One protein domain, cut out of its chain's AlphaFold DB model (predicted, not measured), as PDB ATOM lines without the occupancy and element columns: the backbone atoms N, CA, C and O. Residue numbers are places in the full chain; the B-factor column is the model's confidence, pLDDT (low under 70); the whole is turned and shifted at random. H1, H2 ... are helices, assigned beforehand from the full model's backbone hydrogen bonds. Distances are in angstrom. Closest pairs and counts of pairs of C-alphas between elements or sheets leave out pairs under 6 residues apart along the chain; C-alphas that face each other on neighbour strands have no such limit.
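What this domain is: This is residues 26 to 190 of the 337 residues of an uncharacterized protein of Aminobacter sp. DSM 101952 (UniProt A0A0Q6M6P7). One long helix, H2, runs through the middle of an elongated, all-helix body: H6 packs on it along its length, H8 crosses its beginning about at right angles, and H3 packs on its far end. H7 joins H4, H5 and H8 into a cluster beside H2, while H9 continues from the end of H8 and H1 sits off the body at that same end, touching no helix. The printed part has 165 residues with nine named helices, H1 to H9 in chain order, and no named strand. It is only just compact, close to loose, with a radius of gyration of the C-alphas of 17.9 A, and spans 57 by 34 by 31 A.

How they stand to each other: The longest helix, H2, residues 42 to 62, touches H6, residues 127 to 137, opposite ways at 38 degrees, only just a steep tilt; the closest C-alphas, of Met 49 and Leu 133, are 5.2 A apart. With residues 42 to 46 alone, H2 touches H8, residues 159 to 174, only just about perpendicular at 72 degrees; C-alphas 42 and 168 are closest, at 5.0 A. With residues 60 to 62 alone it touches H3, residues 69 to 82, at a steep tilt of 46 degrees, Leu 61 and Gly 75 having the closest C-alphas, at 6.7 A. The hub is H7, residues 146 to 154, touching five helices. Among them are H4, residues 107 to 117, with C-alphas 108 and 154 closest at 4.8 A; H5, residues 120 to 125, with C-alphas 123 and 147 closest at 5.8 A; and H8, with C-alphas 152 and 161 closest at 3.8 A. H9, residues 179 to 188, touches H8 only at the corner, C-alphas 174 and 181 being closest at 4.8 A. H1, residues 26 to 35, is apart from H2. In H1 to H9 every O i to N i+4 pair is within hydrogen-bond range.

Where its parts are: H1 begins with C-alpha 26 at (369.859, 338.710, 458.135). H2 measures 30.0 A from C-alpha 42 at (357.987, 322.746, 447.728) to C-alpha 62 at (364.281, 338.693, 423.053). H8 measures 22.6 A and H3 19.8 A. H9 ends with C-alpha 188 at (376.224, 312.262, 456.883).

The domain as a whole: The two C-alphas farthest apart, of Gly 92 and Gly 190, are 59.4 A apart. The printed part has no cut. The link from H3 to H4, residues 83 to 106, is long. The mean pLDDT of the printed part is 77.2; 39 residues are under 70, among them residues 26 to 40 and 174 to 190.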
ATOM      1  N   LYS A  26     368.973 339.073 459.253       40.84
ATOM      2  CA  LYS A  26     369.859 338.710 458.135       40.84
ATOM      3  C   LYS A  26     370.995 337.756 458.521       40.84
ATOM      4  O   LYS A  26     371.357 336.904 457.722       40.84
ATOM      5  N   ASP A  27     371.525 337.878 459.734       38.78
ATOM      6  CA  ASP A  27     372.613 337.037 460.237       38.78
ATOM      7  C   ASP A  27     372.075 335.647 460.615       38.78
ATOM      8  O   ASP A  27     372.698 334.641 460.305       38.78
ATOM      9  N   MET A  28     370.864 335.572 461.183       34.56
ATOM     10  CA  MET A  28     370.145 334.305 461.413       34.56
ATOM     11  C   MET A  28     369.730 333.613 460.108       34.56
ATOM     12  O   MET A  28     369.801 332.391 460.025       34.56
ATOM     13  N   GLN A  29     369.336 334.370 459.078       40.16
ATOM     14  CA  GLN A  29     369.085 333.823 457.741       40.16
ATOM     15  C   GLN A  29     370.347 333.217 457.134       40.16
ATOM     16  O   GLN A  29     370.292 332.082 456.684       40.16
ATOM     17  N   ALA A  30     371.477 333.925 457.184       43.28
ATOM     18  CA  ALA A  30     372.748 333.422 456.672       43.28
ATOM     19  C   ALA A  30     373.248 332.194 457.454       43.28
ATOM     20  O   ALA A  30     373.779 331.258 456.865       43.28
ATOM     21  N   ILE A  31     373.050 332.163 458.776       35.97
ATOM     22  CA  ILE A  31     373.418 331.024 459.632       35.97
ATOM     23  C   ILE A  31     372.504 329.819 459.365       35.97
ATOM     24  O   ILE A  31     373.001 328.701 459.235       35.97
ATOM     25  N   ASN A  32     371.194 330.023 459.203       34.72
ATOM     26  CA  ASN A  32     370.284 328.943 458.820       34.72
ATOM     27  C   ASN A  32     370.536 328.456 457.388       34.72
ATOM     28  O   ASN A  32     370.531 327.256 457.145       34.72
ATOM     29  N   GLU A  33     370.829 329.360 456.459       44.50
ATOM     30  CA  GLU A  33     371.219 329.044 455.085       44.50
ATOM     31  C   GLU A  33     372.525 328.238 455.028       44.50
ATOM     32  O   GLU A  33     372.655 327.335 454.204       44.50
ATOM     33  N   TYR A  34     373.459 328.513 455.940       37.12
ATOM     34  CA  TYR A  34     374.737 327.817 456.042       37.12
ATOM     35  C   TYR A  34     374.627 326.430 456.706       37.12
ATOM     36  O   TYR A  34     375.214 325.477 456.198       37.12
ATOM     37  N   TYR A  35     373.873 326.285 457.805       31.98
ATOM     38  CA  TYR A  35     373.793 325.029 458.578       31.98
ATOM     39  C   TYR A  35     372.618 324.114 458.204       31.98
ATOM     40  O   TYR A  35     372.746 322.894 458.273       31.98
ATOM     41  N   PHE A  36     371.483 324.682 457.799       35.88
ATOM     42  CA  PHE A  36     370.258 323.940 457.472       35.88
ATOM     43  C   PHE A  36     369.885 324.046 455.985       35.88
ATOM     44  O   PHE A  36     368.964 323.366 455.527       35.88
ATOM     45  N   GLY A  37     370.609 324.870 455.218       38.78
ATOM     46  CA  GLY A  37     370.166 325.329 453.908       38.78
ATOM     47  C   GLY A  37     368.985 326.295 454.035       38.78
ATOM     48  O   GLY A  37     368.270 326.314 455.036       38.78
ATOM     49  N   ILE A  38     368.704 327.076 452.986       44.06
ATOM     50  CA  ILE A  38     367.312 327.486 452.772       44.06
ATOM     51  C   ILE A  38     366.577 326.161 452.574       44.06
ATOM     52  O   ILE A  38     366.742 325.524 451.530       44.06
ATOM     53  N   SER A  39     365.850 325.685 453.584       46.94
ATOM     54  CA  SER A  39     364.895 324.600 453.398       46.94
ATOM     55  C   SER A  39     363.791 325.165 452.512       46.94
ATOM     56  O   SER A  39     362.764 325.617 453.014       46.94
ATOM     57  N   LEU A  40     364.063 325.246 451.206       56.50
ATOM     58  CA  LEU A  40     363.094 325.691 450.224       56.50
ATOM     59  C   LEU A  40     361.899 324.769 450.390       56.50
ATOM     60  O   LEU A  40     362.011 323.552 450.250       56.50
ATOM     61  N   THR A  41     360.765 325.344 450.747       70.69
ATOM     62  CA  THR A  41     359.499 324.631 450.730       70.69
ATOM     63  C   THR A  41     359.206 324.198 449.290       70.69
ATOM     64  O   THR A  41     359.657 324.854 448.343       70.69
ATOM     65  N   PRO A  42     358.412 323.135 449.075       73.12
ATOM     66  CA  PRO A  42     357.987 322.746 447.728       73.12
ATOM     67  C   PRO A  42     357.414 323.932 446.938       73.12
ATOM     68  O   PRO A  42     357.694 324.095 445.754       73.12
ATOM     69  N   MET A  43     356.696 324.823 447.627       68.75
ATOM     70  CA  MET A  43     356.134 326.044 447.060       68.75
ATOM     71  C   MET A  43     357.207 327.044 446.594       68.75
ATOM     72  O   MET A  43     357.100 327.579 445.495       68.75
ATOM     73  N   GLU A  44     358.262 327.282 447.377       73.44
ATOM     74  CA  GLU A  44     359.369 328.168 446.979       73.44
ATOM     75  C   GLU A  44     360.161 327.603 445.794       73.44
ATOM     76  O   GLU A  44     360.547 328.356 444.898       73.44
ATOM     77  N   VAL A  45     360.343 326.279 445.735       80.56
ATOM     78  CA  VAL A  45     360.929 325.622 444.555       80.56
ATOM     79  C   VAL A  45     360.043 325.832 443.330       80.56
ATOM     80  O   VAL A  45     360.542 326.204 442.271       80.56
ATOM     81  N   MET A  46     358.728 325.652 443.469       81.25
ATOM     82  CA  MET A  46     357.770 325.891 442.389       81.25
ATOM     83  C   MET A  46     357.791 327.344 441.895       81.25
ATOM     84  O   MET A  46     357.784 327.567 440.685       81.25
ATOM     85  N   PHE A  47     357.865 328.328 442.797       82.12
ATOM     86  CA  PHE A  47     357.990 329.739 442.417       82.12
ATOM     87  C   PHE A  47     359.295 330.016 441.663       82.12
ATOM     88  O   PHE A  47     359.254 330.596 440.578       82.12
ATOM     89  N   SER A  48     360.428 329.530 442.181       83.44
ATOM     90  CA  SER A  48     361.740 329.647 441.528       83.44
ATOM     91  C   SER A  48     361.736 329.026 440.127       83.44
ATOM     92  O   SER A  48     362.217 329.624 439.165       83.44
ATOM     93  N   MET A  49     361.124 327.848 439.979       87.75
ATOM     94  CA  MET A  49     360.959 327.183 438.688       87.75
ATOM     95  C   MET A  49     360.178 328.049 437.687       87.75
ATOM     96  O   MET A  49     360.615 328.199 436.546       87.75
ATOM     97  N   VAL A  50     359.062 328.666 438.096       87.94
ATOM     98  CA  VAL A  50     358.286 329.552 437.209       87.94
ATOM     99  C   VAL A  50     359.062 330.812 436.844       87.94
ATOM    100  O   VAL A  50     359.063 331.191 435.676       87.94
ATOM    101  N   GLU A  51     359.749 331.447 437.795       88.06
ATOM    102  CA  GLU A  51     360.585 332.621 437.513       88.06
ATOM    103  C   GLU A  51     361.657 332.302 436.467       88.06
ATOM    104  O   GLU A  51     361.773 333.003 435.461       88.06
ATOM    105  N   ARG A  52     362.382 331.194 436.647       89.88
ATOM    106  CA  ARG A  52     363.435 330.769 435.714       89.88
ATOM    107  C   ARG A  52     362.893 330.362 434.351       89.88
ATOM    108  O   ARG A  52     363.530 330.654 433.341       89.88
ATOM    109  N   ALA A  53     361.723 329.732 434.301       92.19
ATOM    110  CA  ALA A  53     361.055 329.435 433.040       92.19
ATOM    111  C   ALA A  53     360.657 330.713 432.295       92.19
ATOM    112  O   ALA A  53     360.874 330.816 431.090       92.19
ATOM    113  N   VAL A  54     360.098 331.698 433.002       92.00
ATOM    114  CA  VAL A  54     359.695 332.983 432.418       92.00
ATOM    115  C   VAL A  54     360.906 333.760 431.911       92.00
ATOM    116  O   VAL A  54     360.840 334.309 430.813       92.00
ATOM    117  N   ASP A  55     362.012 333.776 432.659       91.56
ATOM    118  CA  ASP A  55     363.264 334.388 432.210       91.56
ATOM    119  C   ASP A  55     363.784 333.702 430.934       91.56
ATOM    120  O   ASP A  55     364.013 334.380 429.937       91.56
ATOM    121  N   TYR A  56     363.846 332.365 430.898       93.88
ATOM    122  CA  TYR A  56     364.252 331.620 429.697       93.88
ATOM    123  C   TYR A  56     363.372 331.934 428.478       93.88
ATOM    124  O   TYR A  56     363.876 332.187 427.382       93.88
ATOM    125  N   LEU A  57     362.047 331.927 428.649       93.50
ATOM    126  CA  LEU A  57     361.116 332.216 427.560       93.50
ATOM    127  C   LEU A  57     361.250 333.666 427.079       93.50
ATOM    128  O   LEU A  57     361.190 333.912 425.876       93.50
ATOM    129  N   ASN A  58     361.464 334.620 427.988       92.38
ATOM    130  CA  ASN A  58     361.705 336.015 427.631       92.38
ATOM    131  C   ASN A  58     363.047 336.222 426.925       92.38
ATOM    132  O   ASN A  58     363.096 337.020 425.992       92.38
ATOM    133  N   ASP A  59     364.101 335.499 427.305       91.81
ATOM    134  CA  ASP A  59     365.389 335.540 426.608       91.81
ATOM    135  C   ASP A  59     365.234 335.050 425.163       91.81
ATOM    136  O   ASP A  59     365.716 335.688 424.227       91.81
ATOM    137  N   LYS A  60     364.481 333.962 424.953       91.25
ATOM    138  CA  LYS A  60     364.174 333.446 423.610       91.25
ATOM    139  C   LYS A  60     363.279 334.381 422.801       91.25
ATOM    140  O   LYS A  60     363.526 334.576 421.614       91.25
ATOM    141  N   LEU A  61     362.270 334.986 423.429       89.69
ATOM    142  CA  LEU A  61     361.478 336.046 422.805       89.69
ATOM    143  C   LEU A  61     362.375 337.247 422.456       89.69
ATOM    144  O   LEU A  61     362.191 337.856 421.412       89.69
ATOM    145  N   GLY A  62     363.376 337.567 423.270       87.94
ATOM    146  CA  GLY A  62     364.281 338.693 423.053       87.94
ATOM    147  C   GLY A  62     365.221 338.568 421.849       87.94
ATOM    148  O   GLY A  62     365.706 339.601 421.387       87.94
ATOM    149  N   LEU A  63     365.457 337.364 421.318       89.06
ATOM    150  CA  LEU A  63     366.388 337.134 420.204       89.06
ATOM    151  C   LEU A  63     366.034 337.982 418.968       89.06
ATOM    152  O   LEU A  63     364.897 337.951 418.492       89.06
ATOM    153  N   GLY A  64     367.010 338.749 418.470       84.38
ATOM    154  CA  GLY A  64     366.850 339.661 417.332       84.38
ATOM    155  C   GLY A  64     366.160 340.992 417.649       84.38
ATOM    156  O   GLY A  64     365.896 341.780 416.740       84.38
ATOM    157  N   SER A  65     365.846 341.288 418.918       84.81
ATOM    158  CA  SER A  65     365.236 342.579 419.301       84.81
ATOM    159  C   SER A  65     366.166 343.780 419.074       84.81
ATOM    160  O   SER A  65     365.708 344.921 419.070       84.81
ATOM    161  N   ASP A  66     367.465 343.538 418.925       83.88
ATOM    162  CA  ASP A  66     368.495 344.531 418.614       83.88
ATOM    163  C   ASP A  66     368.571 344.879 417.114       83.88
ATOM    164  O   ASP A  66     369.219 345.858 416.737       83.88
ATOM    165  N   GLY A  67     367.854 344.128 416.273       82.44
ATOM    166  CA  GLY A  67     367.779 344.327 414.833       82.44
ATOM    167  C   GLY A  67     368.842 343.579 414.030       82.44
ATOM    168  O   GLY A  67     368.943 343.838 412.828       82.44
ATOM    169  N   ASP A  68     369.612 342.669 414.640       89.88
ATOM    170  CA  ASP A  68     370.522 341.809 413.883       89.88
ATOM    171  C   ASP A  68     369.738 340.846 412.961       89.88
ATOM    172  O   ASP A  68     368.881 340.097 413.438       89.88
ATOM    173  N   PRO A  69     369.980 340.841 411.634       88.88
ATOM    174  CA  PRO A  69     369.178 340.051 410.701       88.88
ATOM    175  C   PRO A  69     369.214 338.537 410.945       88.88
ATOM    176  O   PRO A  69     368.191 337.878 410.744       88.88
ATOM    177  N   GLU A  70     370.358 337.983 411.360       90.38
ATOM    178  CA  GLU A  70     370.493 336.542 411.612       90.38
ATOM    179  C   GLU A  70     369.733 336.146 412.883       90.38
ATOM    180  O   GLU A  70     368.984 335.161 412.887       90.38
ATOM    181  N   GLU A  71     369.846 336.948 413.944       90.00
ATOM    182  CA  GLU A  71     369.096 336.726 415.178       90.00
ATOM    183  C   GLU A  71     367.587 336.956 415.019       90.00
ATOM    184  O   GLU A  71     366.797 336.218 415.610       90.00
ATOM    185  N   VAL A  72     367.156 337.910 414.187       88.94
ATOM    186  CA  VAL A  72     365.733 338.121 413.858       88.94
ATOM    187  C   VAL A  72     365.149 336.899 413.151       88.94
ATOM    188  O   VAL A  72     364.041 336.465 413.478       88.94
ATOM    189  N   GLU A  73     365.868 336.321 412.185       89.88
ATOM    190  CA  GLU A  73     365.425 335.103 411.499       89.88
ATOM    191  C   GLU A  73     365.350 333.919 412.474       89.88
ATOM    192  O   GLU A  73     364.337 333.211 412.518       89.88
ATOM    193  N   ALA A  74     366.377 333.736 413.308       90.25
ATOM    194  CA  ALA A  74     366.412 332.685 414.320       90.25
ATOM    195  C   ALA A  74     365.286 332.835 415.359       90.25
ATOM    196  O   ALA A  74     364.593 331.859 415.663       90.25
ATOM    197  N   GLY A  75     365.064 334.054 415.860       89.56
ATOM    198  CA  GLY A  75     364.005 334.389 416.806       89.56
ATOM    199  C   GLY A  75     362.618 334.134 416.222       89.56
ATOM    200  O   GLY A  75     361.805 333.447 416.838       89.56
ATOM    201  N   ASN A  76     362.354 334.590 414.994       90.25
ATOM    202  CA  ASN A  76     361.079 334.335 414.317       90.25
ATOM    203  C   ASN A  76     360.843 332.838 414.076       90.25
ATOM    204  O   ASN A  76     359.755 332.342 414.367       90.25
ATOM    205  N   LYS A  77     361.860 332.093 413.632       91.62
ATOM    206  CA  LYS A  77     361.767 330.638 413.446       91.62
ATOM    207  C   LYS A  77     361.458 329.909 414.754       91.62
ATOM    208  O   LYS A  77     360.655 328.979 414.765       91.62
ATOM    209  N   TRP A  78     362.075 330.328 415.858       92.19
ATOM    210  CA  TRP A  78     361.758 329.787 417.178       92.19
ATOM    211  C   TRP A  78     360.316 330.125 417.585       92.19
ATOM    212  O   TRP A  78     359.567 329.232 417.978       92.19
ATOM    213  N   ARG A  79     359.874 331.377 417.406       91.06
ATOM    214  CA  ARG A  79     358.502 331.816 417.715       91.06
ATOM    215  C   ARG A  79     357.441 331.077 416.893       91.06
ATOM    216  O   ARG A  79     356.383 330.761 417.428       91.06
ATOM    217  N   GLU A  80     357.712 330.753 415.629       91.31
ATOM    218  CA  GLU A  80     356.826 329.932 414.785       91.31
ATOM    219  C   GLU A  80     356.617 328.513 415.329       91.31
ATOM    220  O   GLU A  80     355.558 327.916 415.110       91.31
ATOM    221  N   GLN A  81     357.616 327.968 416.023       90.69
ATOM    222  CA  GLN A  81     357.545 326.652 416.654       90.69
ATOM    223  C   GLN A  81     356.894 326.732 418.038       90.69
ATOM    224  O   GLN A  81     356.063 325.889 418.366       90.69
ATOM    225  N   ALA A  82     357.246 327.753 418.821       91.81
ATOM    226  CA  ALA A  82     356.879 327.867 420.228       91.81
ATOM    227  C   ALA A  82     355.491 328.484 420.472       91.81
ATOM    228  O   ALA A  82     354.796 328.069 421.399       91.81
ATOM    229  N   LEU A  83     355.066 329.464 419.664       92.25
ATOM    230  CA  LEU A  83     353.844 330.236 419.910       92.25
ATOM    231  C   LEU A  83     352.618 329.663 419.186       92.25
ATOM    232  O   LEU A  83     352.688 329.175 418.052       92.25
ATOM    233  N   ILE A  84     351.453 329.770 419.828       90.81
ATOM    234  CA  ILE A  84     350.151 329.444 419.225       90.81
ATOM    235  C   ILE A  84     349.838 330.437 418.103       90.81
ATOM    236  O   ILE A  84     349.489 330.036 416.991       90.81
ATOM    237  N   LYS A  85     349.997 331.734 418.384       87.12
ATOM    238  CA  LYS A  85     349.853 332.813 417.407       87.12
ATOM    239  C   LYS A  85     351.218 333.441 417.162       87.12
ATOM    240  O   LYS A  85     351.856 333.913 418.096       87.12
ATOM    241  N   PHE A  86     351.648 333.453 415.903       82.94
ATOM    242  CA  PHE A  86     352.915 334.069 415.534       82.94
ATOM    243  C   PHE A  86     352.909 335.569 415.864       82.94
ATOM    244  O   PHE A  86     351.982 336.289 415.489       82.94
ATOM    245  N   ALA A  87     353.964 336.008 416.543       80.88
ATOM    246  CA  ALA A  87     354.232 337.390 416.911       80.88
ATOM    247  C   ALA A  87     355.664 337.715 416.476       80.88
ATOM    248  O   ALA A  87     356.613 337.266 417.118       80.88
ATOM    249  N   GLY A  88     355.832 338.431 415.364       77.06
ATOM    250  CA  GLY A  88     357.158 338.702 414.803       77.06
ATOM    251  C   GLY A  88     357.980 339.659 415.667       77.06
ATOM    252  O   GLY A  88     357.430 340.580 416.279       77.06
ATOM    253  N   VAL A  89     359.298 339.467 415.687       78.88
ATOM    254  CA  VAL A  89     360.242 340.366 416.370       78.88
ATOM    255  C   VAL A  89     360.132 341.786 415.796       78.88
ATOM    256  O   VAL A  89     360.075 341.961 414.578       78.88
ATOM    257  N   GLY A  90     360.064 342.803 416.663       65.31
ATOM    258  CA  GLY A  90     360.000 344.214 416.250       65.31
ATOM    259  C   GLY A  90     358.689 344.639 415.571       65.31
ATOM    260  O   GLY A  90     358.607 345.735 415.012       65.31
ATOM    261  N   THR A  91     357.656 343.793 415.604       69.75
ATOM    262  CA  THR A  91     356.312 344.146 415.127       69.75
ATOM    263  C   THR A  91     355.491 344.806 416.239       69.75
ATOM    264  O   THR A  91     355.826 344.710 417.415       69.75
ATOM    265  N   GLY A  92     354.379 345.466 415.895       62.06
ATOM    266  CA  GLY A  92     353.443 346.000 416.901       62.06
ATOM    267  C   GLY A  92     352.795 344.925 417.788       62.06
ATOM    268  O   GLY A  92     352.197 345.265 418.804       62.06
ATOM    269  N   ASP A  93     352.950 343.653 417.408       67.44
ATOM    270  CA  ASP A  93     352.504 342.470 418.140       67.44
ATOM    271  C   ASP A  93     353.651 341.808 418.932       67.44
ATOM    272  O   ASP A  93     353.486 340.687 419.415       67.44
ATOM    273  N   ASP A  94     354.822 342.454 419.051       69.88
ATOM    274  CA  ASP A  94     355.939 341.908 419.821       69.88
ATOM    275  C   ASP A  94     355.536 341.698 421.288       69.88
ATOM    276  O   ASP A  94     355.027 342.591 421.970       69.88
ATOM    277  N   PHE A  95     355.731 340.470 421.756       80.94
ATOM    278  CA  PHE A  95     355.158 339.956 422.987       80.94
ATOM    279  C   PHE A  95     356.261 339.645 423.995       80.94
ATOM    280  O   PHE A  95     357.267 339.017 423.665       80.94
ATOM    281  N   ARG A  96     356.039 340.045 425.250       85.38
ATOM    282  CA  ARG A  96     356.868 339.665 426.397       85.38
ATOM    283  C   ARG A  96     355.995 339.174 427.534       85.38
ATOM    284  O   ARG A  96     354.894 339.677 427.755       85.38
ATOM    285  N   ILE A  97     356.531 338.223 428.285       89.81
ATOM    286  CA  ILE A  97     355.883 337.692 429.474       89.81
ATOM    287  C   ILE A  97     356.254 338.615 430.643       89.81
ATOM    288  O   ILE A  97     357.445 338.834 430.889       89.81
ATOM    289  N   PRO A  98     355.286 339.184 431.378       87.06
ATOM    290  CA  PRO A  98     355.601 339.986 432.548       87.06
ATOM    291  C   PRO A  98     356.227 339.109 433.638       87.06
ATOM    292  O   PRO A  98     355.851 337.948 433.804       87.06
ATOM    293  N   LYS A  99     357.171 339.669 434.401       82.44
ATOM    294  CA  LYS A  99     357.789 338.941 435.509       82.44
ATOM    295  C   LYS A  99     356.772 338.731 436.634       82.44
ATOM    296  O   LYS A  99     356.142 339.702 437.066       82.44
ATOM    297  N   PRO A 100     356.577 337.490 437.107       75.44
ATOM    298  CA  PRO A 100     355.690 337.246 438.235       75.44
ATOM    299  C   PRO A 100     356.237 337.940 439.493       75.44
ATOM    300  O   PRO A 100     357.443 338.028 439.690       75.44
ATOM    301  N   GLY A 101     355.352 338.483 440.330       69.44
ATOM    302  CA  GLY A 101     355.717 339.208 441.553       69.44
ATOM    303  C   GLY A 101     356.078 340.687 441.350       69.44
ATOM    304  O   GLY A 101     356.067 341.453 442.317       69.44
ATOM    305  N   GLU A 102     356.317 341.134 440.115       75.38
ATOM    306  CA  GLU A 102     356.585 342.541 439.805       75.38
ATOM    307  C   GLU A 102     355.303 343.299 439.446       75.38
ATOM    308  O   GLU A 102     354.416 342.783 438.775       75.38
ATOM    309  N   ASN A 103     355.191 344.560 439.877       73.38
ATOM    310  CA  ASN A 103     354.087 345.461 439.504       73.38
ATOM    311  C   ASN A 103     352.666 344.898 439.742       73.38
ATOM    312  O   ASN A 103     351.722 345.279 439.055       73.38
ATOM    313  N   GLY A 104     352.501 344.000 440.720       70.69
ATOM    314  CA  GLY A 104     351.218 343.356 441.031       70.69
ATOM    315  C   GLY A 104     350.840 342.200 440.098       70.69
ATOM    316  O   GLY A 104     349.733 341.675 440.197       70.69
ATOM    317  N   VAL A 105     351.742 341.781 439.208       74.56
ATOM    318  CA  VAL A 105     351.551 340.624 438.333       74.56
ATOM    319  C   VAL A 105     351.646 339.345 439.161       74.56
ATOM    320  O   VAL A 105     352.641 339.093 439.839       74.56
ATOM    321  N   THR A 106     350.609 338.512 439.109       78.06
ATOM    322  CA  THR A 106     350.568 337.256 439.865       78.06
ATOM    323  C   THR A 106     351.161 336.101 439.063       78.06
ATOM    324  O   THR A 106     351.043 336.051 437.837       78.06
ATOM    325  N   PHE A 107     351.729 335.114 439.760       80.38
ATOM    326  CA  PHE A 107     352.189 333.857 439.156       80.38
ATOM    327  C   PHE A 107     351.079 333.157 438.365       80.38
ATOM    328  O   PHE A 107     351.315 332.654 437.272       80.38
ATOM    329  N   ARG A 108     349.842 333.207 438.872       80.25
ATOM    330  CA  ARG A 108     348.664 332.672 438.186       80.25
ATOM    331  C   ARG A 108     348.385 333.369 436.855       80.25
ATOM    332  O   ARG A 108     348.069 332.699 435.877       80.25
ATOM    333  N   ALA A 109     348.472 334.700 436.814       78.56
ATOM    334  CA  ALA A 109     348.255 335.459 435.583       78.56
ATOM    335  C   ALA A 109     349.335 335.146 434.539       78.56
ATOM    336  O   ALA A 109     349.012 334.925 433.375       78.56
ATOM    337  N   VAL A 110     350.595 335.057 434.972       87.06
ATOM    338  CA  VAL A 110     351.721 334.680 434.106       87.06
ATOM    339  C   VAL A 110     351.559 333.264 433.572       87.06
ATOM    340  O   VAL A 110     351.687 333.047 432.372       87.06
ATOM    341  N   ALA A 111     351.215 332.309 434.433       87.69
ATOM    342  CA  ALA A 111     351.036 330.924 434.029       87.69
ATOM    343  C   ALA A 111     349.911 330.759 432.997       87.69
ATOM    344  O   ALA A 111     350.108 330.102 431.977       87.69
ATOM    345  N   LYS A 112     348.766 331.426 433.202       89.75
ATOM    346  CA  LYS A 112     347.681 331.459 432.210       89.75
ATOM    347  C   LYS A 112     348.132 332.061 430.887       89.75
ATOM    348  O   LYS A 112     347.890 331.469 429.843       89.75
ATOM    349  N   LEU A 113     348.832 333.191 430.933       92.12
ATOM    350  CA  LEU A 113     349.342 333.843 429.733       92.12
ATOM    351  C   LEU A 113     350.286 332.926 428.944       92.12
ATOM    352  O   LEU A 113     350.194 332.866 427.720       92.12
ATOM    353  N   VAL A 114     351.173 332.200 429.632       92.88
ATOM    354  CA  VAL A 114     352.071 331.229 428.996       92.88
ATOM    355  C   VAL A 114     351.269 330.101 428.345       92.88
ATOM    356  O   VAL A 114     351.486 329.821 427.170       92.88
ATOM    357  N   LEU A 115     350.302 329.511 429.050       93.25
ATOM    358  CA  LEU A 115     349.446 328.449 428.503       93.25
ATOM    359  C   LEU A 115     348.590 328.914 427.310       93.25
ATOM    360  O   LEU A 115     348.324 328.132 426.403       93.25
ATOM    361  N   GLU A 116     348.170 330.180 427.289       93.88
ATOM    362  CA  GLU A 116     347.389 330.772 426.193       93.88
ATOM    363  C   GLU A 116     348.247 331.172 424.982       93.88
ATOM    364  O   GLU A 116     347.745 331.231 423.857       93.88
ATOM    365  N   SER A 117     349.534 331.464 425.199       92.00
ATOM    366  CA  SER A 117     350.427 332.007 424.165       92.00
ATOM    367  C   SER A 117     351.332 330.950 423.536       92.00
ATOM    368  O   SER A 117     351.681 331.070 422.359       92.00
ATOM    369  N   PHE A 118     351.707 329.912 424.286       94.06
ATOM    370  CA  PHE A 118     352.657 328.883 423.866       94.06
ATOM    371  C   PHE A 118     351.965 327.565 423.550       94.06
ATOM    372  O   PHE A 118     350.986 327.180 424.185       94.06
ATOM    373  N   ARG A 119     352.492 326.840 422.563       94.25
ATOM    374  CA  ARG A 119     351.951 325.531 422.207       94.25
ATOM    375  C   ARG A 119     352.329 324.492 423.258       94.25
ATOM    376  O   ARG A 119     353.465 324.444 423.733       94.25
ATOM    377  N   SER A 120     351.382 323.623 423.592       92.69
ATOM    378  CA  SER A 120     351.569 322.579 424.603       92.69
ATOM    379  C   SER A 120     352.661 321.569 424.232       92.69
ATOM    380  O   SER A 120     353.371 321.081 425.107       92.69
ATOM    381  N   ASP A 121     352.816 321.255 422.944       92.19
ATOM    382  CA  ASP A 121     353.873 320.377 422.431       92.19
ATOM    383  C   ASP A 121     355.263 320.997 422.596       92.19
ATOM    384  O   ASP A 121     356.196 320.289 422.973       92.19
ATOM    385  N   TYR A 122     355.388 322.313 422.406       92.81
ATOM    386  CA  TYR A 122     356.625 323.038 422.686       92.81
ATOM    387  C   TYR A 122     356.974 323.006 424.180       92.81
ATOM    388  O   TYR A 122     358.057 322.551 424.541       92.81
ATOM    389  N   LEU A 123     356.048 323.414 425.058       91.81
ATOM    390  CA  LEU A 123     356.293 323.442 426.508       91.81
ATOM    391  C   LEU A 123     356.685 322.060 427.061       91.81
ATOM    392  O   LEU A 123     357.530 321.965 427.949       91.81
ATOM    393  N   ASN A 124     356.117 320.985 426.510       88.88
ATOM    394  CA  ASN A 124     356.448 319.614 426.904       88.88
ATOM    395  C   ASN A 124     357.732 319.070 426.268       88.88
ATOM    396  O   ASN A 124     358.384 318.207 426.860       88.88
ATOM    397  N   GLY A 125     358.060 319.516 425.057       84.94
ATOM    398  CA  GLY A 125     359.154 318.977 424.251       84.94
ATOM    399  C   GLY A 125     360.482 319.718 424.387       84.94
ATOM    400  O   GLY A 125     361.516 319.158 424.022       84.94
ATOM    401  N   ASP A 126     360.484 320.952 424.899       89.88
ATOM    402  CA  ASP A 126     361.697 321.764 425.003       89.88
ATOM    403  C   ASP A 126     362.609 321.258 426.137       89.88
ATOM    404  O   ASP A 126     362.386 321.486 427.330       89.88
ATOM    405  N   GLY A 127     363.644 320.509 425.748       88.19
ATOM    406  CA  GLY A 127     364.604 319.907 426.676       88.19
ATOM    407  C   GLY A 127     365.471 320.928 427.417       88.19
ATOM    408  O   GLY A 127     365.870 320.667 428.552       88.19
ATOM    409  N   ASP A 128     365.726 322.088 426.810       91.94
ATOM    410  CA  ASP A 128     366.495 323.173 427.422       91.94
ATOM    411  C   ASP A 128     365.686 323.856 428.529       91.94
ATOM    412  O   ASP A 128     366.187 324.028 429.639       91.94
ATOM    413  N   LEU A 129     364.407 324.146 428.286       91.62
ATOM    414  CA  LEU A 129     363.476 324.657 429.286       91.62
ATOM    415  C   LEU A 129     363.337 323.681 430.454       91.62
ATOM    416  O   LEU A 129     363.445 324.081 431.614       91.62
ATOM    417  N   ARG A 130     363.184 322.381 430.173       91.06
ATOM    418  CA  ARG A 130     363.187 321.354 431.222       91.06
ATOM    419  C   ARG A 130     364.480 321.385 432.040       91.06
ATOM    420  O   ARG A 130     364.429 321.287 433.262       91.06
ATOM    421  N   LYS A 131     365.633 321.521 431.385       90.44
ATOM    422  CA  LYS A 131     366.929 321.598 432.065       90.44
ATOM    423  C   LYS A 131     367.027 322.838 432.955       90.44
ATOM    424  O   LYS A 131     367.487 322.715 434.083       90.44
ATOM    425  N   VAL A 132     366.531 323.989 432.500       90.81
ATOM    426  CA  VAL A 132     366.441 325.215 433.313       90.81
ATOM    427  C   VAL A 132     365.611 324.977 434.575       90.81
ATOM    428  O   VAL A 132     366.020 325.394 435.658       90.81
ATOM    429  N   LEU A 133     364.480 324.273 434.463       89.62
ATOM    430  CA  LEU A 133     363.656 323.920 435.618       89.62
ATOM    431  C   LEU A 133     364.381 322.976 436.589       89.62
ATOM    432  O   LEU A 133     364.370 323.210 437.795       89.62
ATOM    433  N   GLU A 134     365.035 321.930 436.077       88.50
ATOM    434  CA  GLU A 134     365.809 320.978 436.890       88.50
ATOM    435  C   GLU A 134     367.000 321.663 437.590       88.50
ATOM    436  O   GLU A 134     367.276 321.393 438.760       88.50
ATOM    437  N   ASP A 135     367.669 322.598 436.912       84.19
ATOM    438  CA  ASP A 135     368.766 323.392 437.472       84.19
ATOM    439  C   ASP A 135     368.272 324.361 438.560       84.19
ATOM    440  O   ASP A 135     368.948 324.531 439.582       84.19
ATOM    441  N   ALA A 136     367.087 324.956 438.369       81.06
ATOM    442  CA  ALA A 136     366.427 325.821 439.347       81.06
ATOM    443  C   ALA A 136     365.982 325.046 440.596       81.06
ATOM    444  O   ALA A 136     366.158 325.525 441.717       81.06
ATOM    445  N   ALA A 137     365.442 323.842 440.404       80.56
ATOM    446  CA  ALA A 137     365.004 322.964 441.480       80.56
ATOM    447  C   ALA A 137     366.174 322.278 442.205       80.56
ATOM    448  O   ALA A 137     366.101 321.985 443.397       80.56
ATOM    449  N   GLY A 138     367.280 322.028 441.500       80.12
ATOM    450  CA  GLY A 138     368.431 321.289 442.019       80.12
ATOM    451  C   GLY A 138     368.232 319.769 442.056       80.12
ATOM    452  O   GLY A 138     369.001 319.073 442.730       80.12
ATOM    453  N   PHE A 139     367.225 319.247 441.352       81.06
ATOM    454  CA  PHE A 139     366.918 317.822 441.217       81.06
ATOM    455  C   PHE A 139     366.209 317.523 439.892       81.06
ATOM    456  O   PHE A 139     365.796 318.424 439.163       81.06
ATOM    457  N   ARG A 140     366.084 316.234 439.565       83.38
ATOM    458  CA  ARG A 140     365.425 315.790 438.335       83.38
ATOM    459  C   ARG A 140     363.911 315.837 438.504       83.38
ATOM    460  O   ARG A 140     363.359 315.236 439.419       83.38
ATOM    461  N   LEU A 141     363.226 316.458 437.554       81.88
ATOM    462  CA  LEU A 141     361.766 316.569 437.538       81.88
ATOM    463  C   LEU A 141     361.164 315.313 436.890       81.88
ATOM    464  O   LEU A 141     360.653 315.333 435.769       81.88
ATOM    465  N   GLN A 142     361.327 314.159 437.545       77.38
ATOM    466  CA  GLN A 142     360.788 312.894 437.039       77.38
ATOM    467  C   GLN A 142     359.255 312.910 437.068       77.38
ATOM    468  O   GLN A 142     358.656 313.288 438.064       77.38
ATOM    469  N   GLY A 143     358.620 312.504 435.965       75.12
ATOM    470  CA  GLY A 143     357.155 312.423 435.874       75.12
ATOM    471  C   GLY A 143     356.415 313.765 435.804       75.12
ATOM    472  O   GLY A 143     355.195 313.757 435.669       75.12
ATOM    473  N   MET A 144     357.138 314.888 435.839       85.06
ATOM    474  CA  MET A 144     356.601 316.240 435.707       85.06
ATOM    475  C   MET A 144     357.079 316.864 434.395       85.06
ATOM    476  O   MET A 144     358.262 316.804 434.052       85.06
ATOM    477  N   SER A 145     356.157 317.471 433.662       87.56
ATOM    478  CA  SER A 145     356.453 318.282 432.485       87.56
ATOM    479  C   SER A 145     356.377 319.776 432.805       87.56
ATOM    480  O   SER A 145     355.809 320.191 433.816       87.56
ATOM    481  N   THR A 146     356.945 320.614 431.939       89.94
ATOM    482  CA  THR A 146     356.869 322.072 432.098       89.94
ATOM    483  C   THR A 146     355.427 322.576 432.019       89.94
ATOM    484  O   THR A 146     355.092 323.555 432.683       89.94
ATOM    485  N   ILE A 147     354.556 321.922 431.236       92.75
ATOM    486  CA  ILE A 147     353.145 322.320 431.191       92.75
ATOM    487  C   ILE A 147     352.465 322.064 432.535       92.75
ATOM    488  O   ILE A 147     351.746 322.941 432.999       92.75
ATOM    489  N   ASP A 148     352.776 320.944 433.204       91.94
ATOM    490  CA  ASP A 148     352.216 320.633 434.524       91.94
ATOM    491  C   ASP A 148     352.561 321.741 435.532       91.94
ATOM    492  O   ASP A 148     351.718 322.121 436.343       91.94
ATOM    493  N   LEU A 149     353.775 322.310 435.453       92.44
ATOM    494  CA  LEU A 149     354.190 323.441 436.288       92.44
ATOM    495  C   LEU A 149     353.307 324.672 436.058       92.44
ATOM    496  O   LEU A 149     352.819 325.260 437.019       92.44
ATOM    497  N   PHE A 150     353.087 325.084 434.810       92.38
ATOM    498  CA  PHE A 150     352.237 326.245 434.535       92.38
ATOM    499  C   PHE A 150     350.761 325.962 434.853       92.38
ATOM    500  O   PHE A 150     350.080 326.818 435.419       92.38
ATOM    501  N   GLU A 151     350.268 324.752 434.589       92.06
ATOM    502  CA  GLU A 151     348.921 324.324 434.982       92.06
ATOM    503  C   GLU A 151     348.732 324.371 436.501       92.06
ATOM    504  O   GLU A 151     347.710 324.871 436.969       92.06
ATOM    505  N   ALA A 152     349.741 323.967 437.278       87.38
ATOM    506  CA  ALA A 152     349.708 324.038 438.736       87.38
ATOM    507  C   ALA A 152     349.460 325.462 439.260       87.38
ATOM    508  O   ALA A 152     348.749 325.649 440.245       87.38
ATOM    509  N   PHE A 153     350.011 326.481 438.595       82.44
ATOM    510  CA  PHE A 153     349.800 327.881 438.972       82.44
ATOM    511  C   PHE A 153     348.523 328.485 438.384       82.44
ATOM    512  O   PHE A 153     347.902 329.346 439.014       82.44
ATOM    513  N   ALA A 154     348.109 328.061 437.188       83.50
ATOM    514  CA  ALA A 154     346.861 328.504 436.571       83.50
ATOM    515  C   ALA A 154     345.629 327.963 437.326       83.50
ATOM    516  O   ALA A 154     344.657 328.707 437.562       83.50
ATOM    517  N   GLU A 155     345.718 326.699 437.749       85.00
ATOM    518  CA  GLU A 155     344.695 325.892 438.412       85.00
ATOM    519  C   GLU A 155     345.274 325.168 439.649       85.00
ATOM    520  O   GLU A 155     345.588 323.976 439.591       85.00
ATOM    521  N   PRO A 156     345.377 325.856 440.805       72.94
ATOM    522  CA  PRO A 156     345.996 325.315 442.027       72.94
ATOM    523  C   PRO A 156     345.301 324.091 442.640       72.94
ATOM    524  O   PRO A 156     345.875 323.413 443.486       72.94
ATOM    525  N   GLU A 157     344.065 323.806 442.229       74.81
ATOM    526  CA  GLU A 157     343.277 322.656 442.693       74.81
ATOM    527  C   GLU A 157     343.365 321.448 441.739       74.81
ATOM    528  O   GLU A 157     342.774 320.398 442.004       74.81
ATOM    529  N   SER A 158     344.091 321.588 440.625       78.25
ATOM    530  CA  SER A 158     344.217 320.557 439.594       78.25
ATOM    531  C   SER A 158     345.068 319.366 440.048       78.25
ATOM    532  O   SER A 158     345.893 319.445 440.961       78.25
ATOM    533  N   ASP A 159     344.919 318.237 439.354       83.94
ATOM    534  CA  ASP A 159     345.806 317.087 439.556       83.94
ATOM    535  C   ASP A 159     347.240 317.371 439.071       83.94
ATOM    536  O   ASP A 159     348.185 316.749 439.550       83.94
ATOM    537  N   ALA A 160     347.436 318.342 438.168       83.88
ATOM    538  CA  ALA A 160     348.760 318.865 437.835       83.88
ATOM    539  C   ALA A 160     349.403 319.560 439.046       83.88
ATOM    540  O   ALA A 160     350.543 319.248 439.378       83.88
ATOM    541  N   ALA A 161     348.655 320.398 439.774       80.44
ATOM    542  CA  ALA A 161     349.149 321.059 440.985       80.44
ATOM    543  C   ALA A 161     349.623 320.066 442.051       80.44
ATOM    544  O   ALA A 161     350.715 320.227 442.598       80.44
ATOM    545  N   LYS A 162     348.848 319.000 442.289       81.94
ATOM    546  CA  LYS A 162     349.242 317.922 443.210       81.94
ATOM    547  C   LYS A 162     350.514 317.220 442.740       81.94
ATOM    548  O   LYS A 162     351.458 317.120 443.508       81.94
ATOM    549  N   ARG A 163     350.580 316.814 441.465       85.50
ATOM    550  CA  ARG A 163     351.761 316.137 440.899       85.50
ATOM    551  C   ARG A 163     353.029 316.983 440.994       85.50
ATOM    552  O   ARG A 163     354.078 316.455 441.345       85.50
ATOM    553  N   VAL A 164     352.942 318.277 440.693       86.50
ATOM    554  CA  VAL A 164     354.084 319.198 440.786       86.50
ATOM    555  C   VAL A 164     354.518 319.369 442.239       86.50
ATOM    556  O   VAL A 164     355.713 319.333 442.528       86.50
ATOM    557  N   TYR A 165     353.564 319.516 443.158       82.50
ATOM    558  CA  TYR A 165     353.853 319.629 444.584       82.50
ATOM    559  C   TYR A 165     354.501 318.355 445.141       82.50
ATOM    560  O   TYR A 165     355.483 318.442 445.879       82.50
ATOM    561  N   ASP A 166     353.995 317.182 444.763       84.12
ATOM    562  CA  ASP A 166     354.542 315.884 445.164       84.12
ATOM    563  C   ASP A 166     355.953 315.700 444.597       84.12
ATOM    564  O   ASP A 166     356.876 315.406 445.350       84.12
ATOM    565  N   ALA A 167     356.169 315.991 443.309       85.69
ATOM    566  CA  ALA A 167     357.490 315.924 442.682       85.69
ATOM    567  C   ALA A 167     358.498 316.886 443.333       85.69
ATOM    568  O   ALA A 167     359.661 316.531 443.538       85.69
ATOM    569  N   ALA A 168     358.061 318.098 443.692       82.75
ATOM    570  CA  ALA A 168     358.899 319.054 444.407       82.75
ATOM    571  C   ALA A 168     359.214 318.580 445.834       82.75
ATOM    572  O   ALA A 168     360.357 318.672 446.279       82.75
ATOM    573  N   SER A 169     358.222 318.025 446.529       79.75
ATOM    574  CA  SER A 169     358.372 317.471 447.876       79.75
ATOM    575  C   SER A 169     359.315 316.267 447.895       79.75
ATOM    576  O   SER A 169     360.209 316.206 448.734       79.75
ATOM    577  N   GLU A 170     359.170 315.339 446.949       80.38
ATOM    578  CA  GLU A 170     360.049 314.177 446.786       80.38
ATOM    579  C   GLU A 170     361.476 314.586 446.402       80.38
ATOM    580  O   GLU A 170     362.448 314.059 446.945       80.38
ATOM    581  N   GLY A 171     361.623 315.557 445.495       75.56
ATOM    582  CA  GLY A 171     362.925 316.088 445.095       75.56
ATOM    583  C   GLY A 171     363.700 316.705 446.261       75.56
ATOM    584  O   GLY A 171     364.898 316.438 446.424       75.56
ATOM    585  N   LEU A 172     362.998 317.469 447.105       73.31
ATOM    586  CA  LEU A 172     363.525 318.070 448.332       73.31
ATOM    587  C   LEU A 172     363.810 317.039 449.427       73.31
ATOM    588  O   LEU A 172     364.810 317.169 450.131       73.31
ATOM    589  N   ALA A 173     362.979 316.001 449.542       71.19
ATOM    590  CA  ALA A 173     363.174 314.899 450.484       71.19
ATOM    591  C   ALA A 173     364.390 314.012 450.146       71.19
ATOM    592  O   ALA A 173     364.789 313.190 450.968       71.19
ATOM    593  N   GLY A 174     365.008 314.205 448.973       62.91
ATOM    594  CA  GLY A 174     366.272 313.584 448.593       62.91
ATOM    595  C   GLY A 174     366.105 312.493 447.540       62.91
ATOM    596  O   GLY A 174     366.044 311.308 447.850       62.91
ATOM    597  N   GLN A 175     366.108 312.883 446.263       56.97
ATOM    598  CA  GLN A 175     366.409 311.955 445.170       56.97
ATOM    599  C   GLN A 175     367.914 311.669 445.089       56.97
ATOM    600  O   GLN A 175     368.724 312.582 445.240       56.97
ATOM    601  N   ALA A 176     368.294 310.436 444.739       47.06
ATOM    602  CA  ALA A 176     369.684 310.096 444.429       47.06
ATOM    603  C   ALA A 176     370.238 311.037 443.340       47.06
ATOM    604  O   ALA A 176     369.734 311.078 442.215       47.06
ATOM    605  N   GLY A 177     371.264 311.816 443.692       46.12
ATOM    606  CA  GLY A 177     371.867 312.819 442.813       46.12
ATOM    607  C   GLY A 177     371.244 314.220 442.872       46.12
ATOM    608  O   GLY A 177     371.745 315.102 442.173       46.12
ATOM    609  N   SER A 178     370.219 314.472 443.699       52.88
ATOM    610  CA  SER A 178     369.765 315.842 443.984       52.88
ATOM    611  C   SER A 178     370.830 316.611 444.761       52.88
ATOM    612  O   SER A 178     371.583 316.024 445.534       52.88
ATOM    613  N   LYS A 179     370.894 317.939 444.611       55.12
ATOM    614  CA  LYS A 179     371.789 318.771 445.437       55.12
ATOM    615  C   LYS A 179     371.470 318.626 446.928       55.12
ATOM    616  O   LYS A 179     372.383 318.689 447.742       55.12
ATOM    617  N   ALA A 180     370.204 318.397 447.282       50.84
ATOM    618  CA  ALA A 180     369.793 318.084 448.648       50.84
ATOM    619  C   ALA A 180     370.389 316.750 449.125       50.84
ATOM    620  O   ALA A 180     371.011 316.732 450.177       50.84
ATOM    621  N   SER A 181     370.317 315.677 448.328       48.16
ATOM    622  CA  SER A 181     370.955 314.386 448.628       48.16
ATOM    623  C   SER A 181     372.473 314.502 448.671       48.16
ATOM    624  O   SER A 181     373.068 314.000 449.602       48.16
ATOM    625  N   GLN A 182     373.108 315.228 447.747       51.66
ATOM    626  CA  GLN A 182     374.558 315.467 447.774       51.66
ATOM    627  C   GLN A 182     374.993 316.209 449.046       51.66
ATOM    628  O   GLN A 182     376.065 315.943 449.581       51.66
ATOM    629  N   ARG A 183     374.159 317.127 449.552       56.25
ATOM    630  CA  ARG A 183     374.385 317.828 450.826       56.25
ATOM    631  C   ARG A 183     374.127 316.929 452.029       56.25
ATOM    632  O   ARG A 183     374.865 317.015 452.999       56.25
ATOM    633  N   LEU A 184     373.106 316.079 451.970       51.38
ATOM    634  CA  LEU A 184     372.772 315.125 453.027       51.38
ATOM    635  C   LEU A 184     373.831 314.022 453.115       51.38
ATOM    636  O   LEU A 184     374.249 313.682 454.213       51.38
ATOM    637  N   ASP A 185     374.343 313.556 451.977       53.16
ATOM    638  CA  ASP A 185     375.497 312.663 451.852       53.16
ATOM    639  C   ASP A 185     376.763 313.348 452.386       53.16
ATOM    640  O   ASP A 185     377.499 312.751 453.165       53.16
ATOM    641  N   ALA A 186     376.993 314.628 452.061       51.03
ATOM    642  CA  ALA A 186     378.111 315.396 452.617       51.03
ATOM    643  C   ALA A 186     377.999 315.569 454.146       51.03
ATOM    644  O   ALA A 186     378.978 315.367 454.861       51.03
ATOM    645  N   ALA A 187     376.806 315.871 454.665       49.12
ATOM    646  CA  ALA A 187     376.548 316.037 456.095       49.12
ATOM    647  C   ALA A 187     376.624 314.709 456.870       49.12
ATOM    648  O   ALA A 187     377.153 314.671 457.979       49.12
ATOM    649  N   THR A 188     376.143 313.608 456.286       47.75
ATOM    650  CA  THR A 188     376.224 312.262 456.883       47.75
ATOM    651  C   THR A 188     377.608 311.635 456.747       47.75
ATOM    652  O   THR A 188     377.961 310.786 457.565       47.75
ATOM    653  N   SER A 189     378.428 312.083 455.790       46.81
ATOM    654  CA  SER A 189     379.835 311.677 455.679       46.81
ATOM    655  C   SER A 189     380.760 312.303 456.735       46.81
ATOM    656  O   SER A 189     381.910 311.885 456.848       46.81
ATOM    657  N   GLY A 190     380.255 313.239 457.553       41.12
ATOM    658  CA  GLY A 190     381.034 313.949 458.568       41.12
ATOM    659  C   GLY A 190     381.949 315.022 457.968       41.12
ATOM    660  O   GLY A 190     382.258 315.007 456.779       41.12
TER     661      GLY A 190